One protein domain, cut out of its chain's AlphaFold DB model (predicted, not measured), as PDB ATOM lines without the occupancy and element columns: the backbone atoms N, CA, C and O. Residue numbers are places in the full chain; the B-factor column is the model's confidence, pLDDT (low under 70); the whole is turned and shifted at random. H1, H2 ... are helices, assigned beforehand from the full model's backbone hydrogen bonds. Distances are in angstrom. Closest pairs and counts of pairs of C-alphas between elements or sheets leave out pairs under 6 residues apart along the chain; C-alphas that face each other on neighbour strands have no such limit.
ATOM      1  N   ALA A 265      45.657  12.110 -19.462       80.31
ATOM      2  CA  ALA A 265      45.257  11.226 -18.371       80.31
ATOM      3  C   ALA A 265      46.057  11.529 -17.095       80.31
ATOM      4  O   ALA A 265      45.471  11.654 -16.019       80.31
ATOM      5  N   ARG A 266      47.368  11.733 -17.223       79.00
ATOM      6  CA  ARG A 266      48.304  12.052 -16.143       79.00
ATOM      7  C   ARG A 266      48.080  13.435 -15.568       79.00
ATOM      8  O   ARG A 266      47.993  13.555 -14.351       79.00
ATOM      9  N   VAL A 267      47.898  14.455 -16.412       86.81
ATOM     10  CA  VAL A 267      47.565  15.816 -15.940       86.81
ATOM     11  C   VAL A 267      46.306  15.778 -15.071       86.81
ATOM     12  O   VAL A 267      46.273  16.310 -13.965       86.81
ATOM     13  N   ARG A 268      45.272  15.076 -15.540       88.50
ATOM     14  CA  ARG A 268      44.015  14.902 -14.810       88.50
ATOM     15  C   ARG A 268      44.197  14.128 -13.504       88.50
ATOM     16  O   ARG A 268      43.601  14.505 -12.497       88.50
ATOM     17  N   ALA A 269      44.975  13.046 -13.526       77.38
ATOM     18  CA  ALA A 269      45.253  12.228 -12.350       77.38
ATOM     19  C   ALA A 269      45.989  13.033 -11.274       77.38
ATOM     20  O   ALA A 269      45.605  12.963 -10.108       77.38
ATOM     21  N   GLU A 270      46.967  13.853 -11.664       83.06
ATOM     22  CA  GLU A 270      47.712  14.695 -10.732       83.06
ATOM     23  C   GLU A 270      46.842  15.817 -10.152       83.06
ATOM     24  O   GLU A 270      46.788  15.970  -8.935       83.06
ATOM     25  N   LEU A 271      46.073  16.544 -10.974       84.94
ATOM     26  CA  LEU A 271      45.136  17.566 -10.476       84.94
ATOM     27  C   LEU A 271      44.100  16.973  -9.506       84.94
ATOM     28  O   LEU A 271      43.777  17.569  -8.474       84.94
ATOM     29  N   ASN A 272      43.606  15.769  -9.804       79.56
ATOM     30  CA  ASN A 272      42.703  15.036  -8.924       79.56
ATOM     31  C   ASN A 272      43.403  14.608  -7.623       79.56
ATOM     32  O   ASN A 272      42.823  14.756  -6.548       79.56
ATOM     33  N   GLY A 273      44.646  14.129  -7.710       71.88
ATOM     34  CA  GLY A 273      45.483  13.766  -6.568       71.88
ATOM     35  C   GLY A 273      45.727  14.948  -5.633       71.88
ATOM     36  O   GLY A 273      45.496  14.824  -4.433       71.88
ATOM     37  N   ARG A 274      46.080  16.116  -6.179       80.69
ATOM     38  CA  ARG A 274      46.220  17.373  -5.424       80.69
ATOM     39  C   ARG A 274      44.936  17.731  -4.680       80.69
ATOM     40  O   ARG A 274      44.962  17.981  -3.478       80.69
ATOM     41  N   SER A 275      43.791  17.656  -5.365       74.12
ATOM     42  CA  SER A 275      42.485  17.905  -4.744       74.12
ATOM     43  C   SER A 275      42.165  16.917  -3.614       74.12
ATOM     44  O   SER A 275      41.570  17.332  -2.623       74.12
ATOM     45  N   LEU A 276      42.535  15.638  -3.742       68.44
ATOM     46  CA  LEU A 276      42.313  14.620  -2.706       68.44
ATOM     47  C   LEU A 276      43.251  14.786  -1.501       68.44
ATOM     48  O   LEU A 276      42.853  14.494  -0.379       68.44
ATOM     49  N   ARG A 277      44.472  15.287  -1.719       71.25
ATOM     50  CA  ARG A 277      45.453  15.589  -0.662       71.25
ATOM     51  C   ARG A 277      45.201  16.933   0.040       71.25
ATOM     52  O   ARG A 277      45.942  17.283   0.952       71.25
ATOM     53  N   GLY A 278      44.173  17.685  -0.370       66.62
ATOM     54  CA  GLY A 278      43.868  19.015   0.173       66.62
ATOM     55  C   GLY A 278      44.870  20.095  -0.250       66.62
ATOM     56  O   GLY A 278      44.971  21.134   0.397       66.62
ATOM     57  N   GLU A 279      45.628  19.851  -1.317       66.25
ATOM     58  CA  GLU A 279      46.599  20.797  -1.861       66.25
ATOM     59  C   GLU A 279      45.888  21.862  -2.713       66.25
ATOM     60  O   GLU A 279      44.883  21.555  -3.365       66.25
ATOM     61  N   PRO A 280      46.395  23.109  -2.758       69.06
ATOM     62  CA  PRO A 280      45.845  24.133  -3.636       69.06
ATOM     63  C   PRO A 280      45.875  23.685  -5.104       69.06
ATOM     64  O   PRO A 280      46.923  23.330  -5.651       69.06
ATOM     65  N   VAL A 281      44.703  23.709  -5.745       78.00
ATOM     66  CA  VAL A 281      44.521  23.409  -7.175       78.00
ATOM     67  C   VAL A 281      44.138  24.692  -7.910       78.00
ATOM     68  O   VAL A 281      43.146  24.746  -8.634       78.00
ATOM     69  N   ASP A 282      44.901  25.757  -7.673       83.12
ATOM     70  CA  ASP A 282      44.788  27.019  -8.397       83.12
ATOM     71  C   ASP A 282      46.013  27.259  -9.284       83.12
ATOM     72  O   ASP A 282      47.107  26.730  -9.066       83.12
ATOM     73  N   GLU A 283      45.804  28.066 -10.320       78.31
ATOM     74  CA  GLU A 283      46.786  28.304 -11.372       78.31
ATOM     75  C   GLU A 283      48.098  28.879 -10.831       78.31
ATOM     76  O   GLU A 283      49.187  28.503 -11.267       78.31
ATOM     77  N   ARG A 284      48.004  29.799  -9.866       72.75
ATOM     78  CA  ARG A 284      49.168  30.489  -9.319       72.75
ATOM     79  C   ARG A 284      50.014  29.528  -8.495       72.75
ATOM     80  O   ARG A 284      51.229  29.519  -8.687       72.75
ATOM     81  N   ALA A 285      49.386  28.730  -7.634       67.00
ATOM     82  CA  ALA A 285      50.071  27.718  -6.841       67.00
ATOM     83  C   ALA A 285      50.772  26.694  -7.742       67.00
ATOM     84  O   ALA A 285      51.966  26.461  -7.595       67.00
ATOM     85  N   ILE A 286      50.088  26.158  -8.759       75.44
ATOM     86  CA  ILE A 286      50.679  25.158  -9.663       75.44
ATOM     87  C   ILE A 286      51.838  25.745 -10.475       75.44
ATOM     88  O   ILE A 286      52.888  25.119 -10.581       75.44
ATOM     89  N   ARG A 287      51.711  26.972 -10.995       72.38
ATOM     90  CA  ARG A 287      52.785  27.625 -11.763       72.38
ATOM     91  C   ARG A 287      54.039  27.896 -10.925       72.38
ATOM     92  O   ARG A 287      55.144  27.902 -11.464       72.38
ATOM     93  N   GLN A 288      53.870  28.157  -9.629       59.06
ATOM     94  CA  GLN A 288      54.964  28.450  -8.699       59.06
ATOM     95  C   GLN A 288      55.588  27.176  -8.116       59.06
ATOM     96  O   GLN A 288      56.815  27.073  -8.047       59.06
ATOM     97  N   ASP A 289      54.754  26.210  -7.745       58.25
ATOM     98  CA  ASP A 289      55.162  25.014  -7.011       58.25
ATOM     99  C   ASP A 289      55.521  23.844  -7.939       58.25
ATOM    100  O   ASP A 289      56.345  23.007  -7.571       58.25
ATOM    101  N   ASP A 290      54.940  23.782  -9.145       65.94
ATOM    102  CA  ASP A 290      55.126  22.687 -10.107       65.94
ATOM    103  C   ASP A 290      55.111  23.154 -11.583       65.94
ATOM    104  O   ASP A 290      54.155  22.929 -12.337       65.94
ATOM    105  N   PRO A 291      56.206  23.795 -12.039       72.12
ATOM    106  CA  PRO A 291      56.323  24.293 -13.410       72.12
ATOM    107  C   PRO A 291      56.268  23.203 -14.494       72.12
ATOM    108  O   PRO A 291      56.026  23.520 -15.660       72.12
ATOM    109  N   ALA A 292      56.520  21.937 -14.142       71.19
ATOM    110  CA  ALA A 292      56.482  20.817 -15.079       71.19
ATOM    111  C   ALA A 292      55.037  20.388 -15.361       71.19
ATOM    112  O   ALA A 292      54.651  20.293 -16.527       71.19
ATOM    113  N   LEU A 293      54.218  20.234 -14.313       79.25
ATOM    114  CA  LEU A 293      52.775  20.046 -14.459       79.25
ATOM    115  C   LEU A 293      52.136  21.233 -15.191       79.25
ATOM    116  O   LEU A 293      51.292  21.031 -16.060       79.25
ATOM    117  N   TRP A 294      52.563  22.467 -14.889       82.94
ATOM    118  CA  TRP A 294      52.090  23.658 -15.603       82.94
ATOM    119  C   TRP A 294      52.341  23.573 -17.111       82.94
ATOM    120  O   TRP A 294      51.432  23.818 -17.902       82.94
ATOM    121  N   ARG A 295      53.553  23.177 -17.516       80.38
ATOM    122  CA  ARG A 295      53.891  22.985 -18.930       80.38
ATOM    123  C   ARG A 295      53.018  21.903 -19.571       80.38
ATOM    124  O   ARG A 295      52.409  22.162 -20.599       80.38
ATOM    125  N   GLY A 296      52.846  20.757 -18.909       84.06
ATOM    126  CA  GLY A 296      51.954  19.692 -19.382       84.06
ATOM    127  C   GLY A 296      50.487  20.125 -19.526       84.06
ATOM    128  O   GLY A 296      49.804  19.718 -20.467       84.06
ATOM    129  N   ILE A 297      49.998  20.988 -18.630       87.25
ATOM    130  CA  ILE A 297      48.660  21.590 -18.724       87.25
ATOM    131  C   ILE A 297      48.553  22.471 -19.971       87.25
ATOM    132  O   ILE A 297      47.610  22.314 -20.745       87.25
ATOM    133  N   VAL A 298      49.515  23.371 -20.187       87.06
ATOM    134  CA  VAL A 298      49.519  24.270 -21.351       87.06
ATOM    135  C   VAL A 298      49.624  23.473 -22.653       87.06
ATOM    136  O   VAL A 298      48.808  23.674 -23.547       87.06
ATOM    137  N   ASP A 299      50.531  22.503 -22.734       84.44
ATOM    138  CA  ASP A 299      50.797  21.751 -23.965       84.44
ATOM    139  C   ASP A 299      49.630  20.833 -24.373       84.44
ATOM    140  O   ASP A 299      49.374  20.630 -25.561       84.44
ATOM    141  N   ARG A 300      48.893  20.253 -23.412       90.19
ATOM    142  CA  ARG A 300      47.814  19.285 -23.707       90.19
ATOM    143  C   ARG A 300      46.408  19.868 -23.709       90.19
ATOM    144  O   ARG A 300      45.514  19.281 -24.339       90.19
ATOM    145  N   TYR A 301      46.198  20.969 -22.993       86.50
ATOM    146  CA  TYR A 301      44.885  21.591 -22.813       86.50
ATOM    147  C   TYR A 301      44.812  23.030 -23.318       86.50
ATOM    148  O   TYR A 301      43.708  23.549 -23.430       86.50
ATOM    149  N   GLY A 302      45.941  23.681 -23.608       81.94
ATOM    150  CA  GLY A 302      45.993  25.095 -23.993       81.94
ATOM    151  C   GLY A 302      45.769  26.070 -22.832       81.94
ATOM    152  O   GLY A 302      46.017  27.262 -22.979       81.94
ATOM    153  N   GLY A 303      45.336  25.586 -21.661       87.50
ATOM    154  CA  GLY A 303      45.074  26.421 -20.495       87.50
ATOM    155  C   GLY A 303      44.550  25.656 -19.278       87.50
ATOM    156  O   GLY A 303      44.028  24.541 -19.367       87.50
ATOM    157  N   PHE A 304      44.673  26.284 -18.107       89.75
ATOM    158  CA  PHE A 304      44.309  25.689 -16.817       89.75
ATOM    159  C   PHE A 304      42.813  25.380 -16.678       89.75
ATOM    160  O   PHE A 304      42.427  24.326 -16.169       89.75
ATOM    161  N   ALA A 305      41.961  26.285 -17.167       89.44
ATOM    162  CA  ALA A 305      40.511  26.139 -17.093       89.44
ATOM    163  C   ALA A 305      40.013  24.891 -17.847       89.44
ATOM    164  O   ALA A 305      39.078  24.222 -17.404       89.44
ATOM    165  N   ASP A 306      40.654  24.543 -18.963       88.75
ATOM    166  CA  ASP A 306      40.341  23.352 -19.752       88.75
ATOM    167  C   ASP A 306      40.719  22.057 -19.036       88.75
ATOM    168  O   ASP A 306      39.906  21.128 -18.971       88.75
ATOM    169  N   ALA A 307      41.895  22.025 -18.406       90.88
ATOM    170  CA  ALA A 307      42.326  20.892 -17.595       90.88
ATOM    171  C   ALA A 307      41.390  20.654 -16.391       90.88
ATOM    172  O   ALA A 307      40.998  19.514 -16.120       90.88
ATOM    173  N   LEU A 308      40.943  21.719 -15.712       91.69
ATOM    174  CA  LEU A 308      39.970  21.612 -14.617       91.69
ATOM    175  C   LEU A 308      38.601  21.117 -15.094       91.69
ATOM    176  O   LEU A 308      38.008  20.231 -14.470       91.69
ATOM    177  N   ARG A 309      38.088  21.642 -16.215       90.81
ATOM    178  CA  ARG A 309      36.820  21.174 -16.800       90.81
ATOM    179  C   ARG A 309      36.867  19.677 -17.101       90.81
ATOM    180  O   ARG A 309      35.905  18.963 -16.798       90.81
ATOM    181  N   ASP A 310      37.975  19.202 -17.655       90.31
ATOM    182  CA  ASP A 310      38.188  17.796 -17.989       90.31
ATOM    183  C   ASP A 310      38.301  16.900 -16.737       90.31
ATOM    184  O   ASP A 310      37.685  15.827 -16.670       90.31
ATOM    185  N   MET A 311      38.987  17.369 -15.689       90.69
ATOM    186  CA  MET A 311      39.016  16.722 -14.371       90.69
ATOM    187  C   MET A 311      37.607  16.578 -13.776       90.69
ATOM    188  O   MET A 311      37.208  15.483 -13.370       90.69
ATOM    189  N   HIS A 312      36.809  17.650 -13.763       89.19
ATOM    190  CA  HIS A 312      35.447  17.615 -13.221       89.19
ATOM    191  C   HIS A 312      34.488  16.751 -14.051       89.19
ATOM    192  O   HIS A 312      33.586  16.121 -13.491       89.19
ATOM    193  N   ARG A 313      34.645  16.709 -15.382       87.00
ATOM    194  CA  ARG A 313      33.871  15.803 -16.250       87.00
ATOM    195  C   ARG A 313      34.190  14.341 -15.947       87.00
ATOM    196  O   ARG A 313      33.265  13.542 -15.828       87.00
ATOM    197  N   ALA A 314      35.465  13.997 -15.773       84.25
ATOM    198  CA  ALA A 314      35.869  12.637 -15.421       84.25
ATOM    199  C   ALA A 314      35.380  12.210 -14.032       84.25
ATOM    200  O   ALA A 314      34.842  11.113 -13.905       84.25
ATOM    201  N   ARG A 315      35.470  13.087 -13.020       82.06
ATOM    202  CA  ARG A 315      34.901  12.830 -11.681       82.06
ATOM    203  C   ARG A 315      33.406  12.511 -11.748       82.06
ATOM    204  O   ARG A 315      32.967  11.517 -11.179       82.06
ATOM    205  N   ARG A 316      32.634  13.311 -12.494       83.12
ATOM    206  CA  ARG A 316      31.190  13.086 -12.682       83.12
ATOM    207  C   ARG A 316      30.886  11.776 -13.412       83.12
ATOM    208  O   ARG A 316      29.971  11.069 -13.014       83.12
ATOM    209  N   ARG A 317      31.664  11.423 -14.441       79.88
ATOM    210  CA  ARG A 317      31.516  10.141 -15.156       79.88
ATOM    211  C   ARG A 317      31.838   8.934 -14.274       79.88
ATOM    212  O   ARG A 317      31.127   7.943 -14.366       79.88
ATOM    213  N   SER A 318      32.861   9.023 -13.422       73.44
ATOM    214  CA  SER A 318      33.178   7.960 -12.457       73.44
ATOM    215  C   SER A 318      32.041   7.778 -11.453       73.44
ATOM    216  O   SER A 318      31.539   6.673 -11.306       73.44
ATOM    217  N   ALA A 319      31.539   8.872 -10.871       73.25
ATOM    218  CA  ALA A 319      30.426   8.830  -9.921       73.25
ATOM    219  C   ALA A 319      29.135   8.234 -10.520       73.25
ATOM    220  O   ALA A 319      28.417   7.505  -9.844       73.25
ATOM    221  N   LEU A 320      28.850   8.501 -11.802       70.56
ATOM    222  CA  LEU A 320      27.710   7.909 -12.517       70.56
ATOM    223  C   LEU A 320      27.906   6.417 -12.833       70.56
ATOM    224  O   LEU A 320      26.931   5.674 -12.892       70.56
ATOM    225  N   ARG A 321      29.152   5.975 -13.040       64.81
ATOM    226  CA  ARG A 321      29.493   4.569 -13.298       64.81
ATOM    227  C   ARG A 321      29.416   3.722 -12.027       64.81
ATOM    228  O   ARG A 321      28.946   2.591 -12.094       64.81
TER     229      ARG A 321
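What this domain is: This is residues 265 to 321 of the 333 residues of an uncharacterized protein of Deltaproteobacteria bacterium (UniProt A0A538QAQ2). The longest helix, H4, makes the long axis, and H1 crosses it at nearly a right angle, packing on residues 307 to 311. At the beginning of H4, H3 makes a corner with it, and the short H2 makes another corner with H3; at the far end residues 316 to 321 of H4 stick out as a free arm. The printed part has 57 residues with four named helices, H1, H2, H3 and H4 in chain order, and no named strand; the class is all helix. It is compact, with a radius of gyration of the C-alphas of 11.0 A, and spans 35 by 24 by 16 A.

Where its parts are: Find C-alpha 304 at (44.309, 25.689, -16.817); from there H4, residues 304 to 321, runs 26.0 A to C-alpha 321 at (29.493, 4.569, -13.298). Go back to C-alpha 265 at (45.257, 11.226, -18.371), where H1, residues 265 to 276, begins its 16.3 A. H2 is residues 283 to 289, and H3, residues 291 to 301, is 15.1 A long.

How they stand to each other: H4 and H1 touch about perpendicular, at 81 degrees; their closest C-alphas, Met 311 and Arg 268, are 5.3 A apart. H4 and H3 touch only at the corner, at 74 degrees, closest at the C-alphas of Ala 307 and Tyr 301, 5.9 A. H1 and H3 only just touch, with 3 pairs of C-alphas within 8 A; look at Val 267 and Ile 297, the closest C-alphas, 6.5 A apart. H2 and H3 only just touch, with 3 such pairs, and only at the corner; the closest C-alphas, Arg 287 and Trp 294, are 5.6 A apart. H2 and H4 are close but not clearly touching, and H1 and H2 are apart. In H1, H2, H3 and H4 every O i to N i+4 pair is within hydrogen-bond range.

The domain as a whole: The farthest C-alphas, Gln 288 and Arg 321, are 35.2 A apart. The printed part has no cut, and no link is long. The mean pLDDT of the printed part is 79.3; look for values under 70 at residues 276, 278 to 280, 285, 288 to 290 and 321.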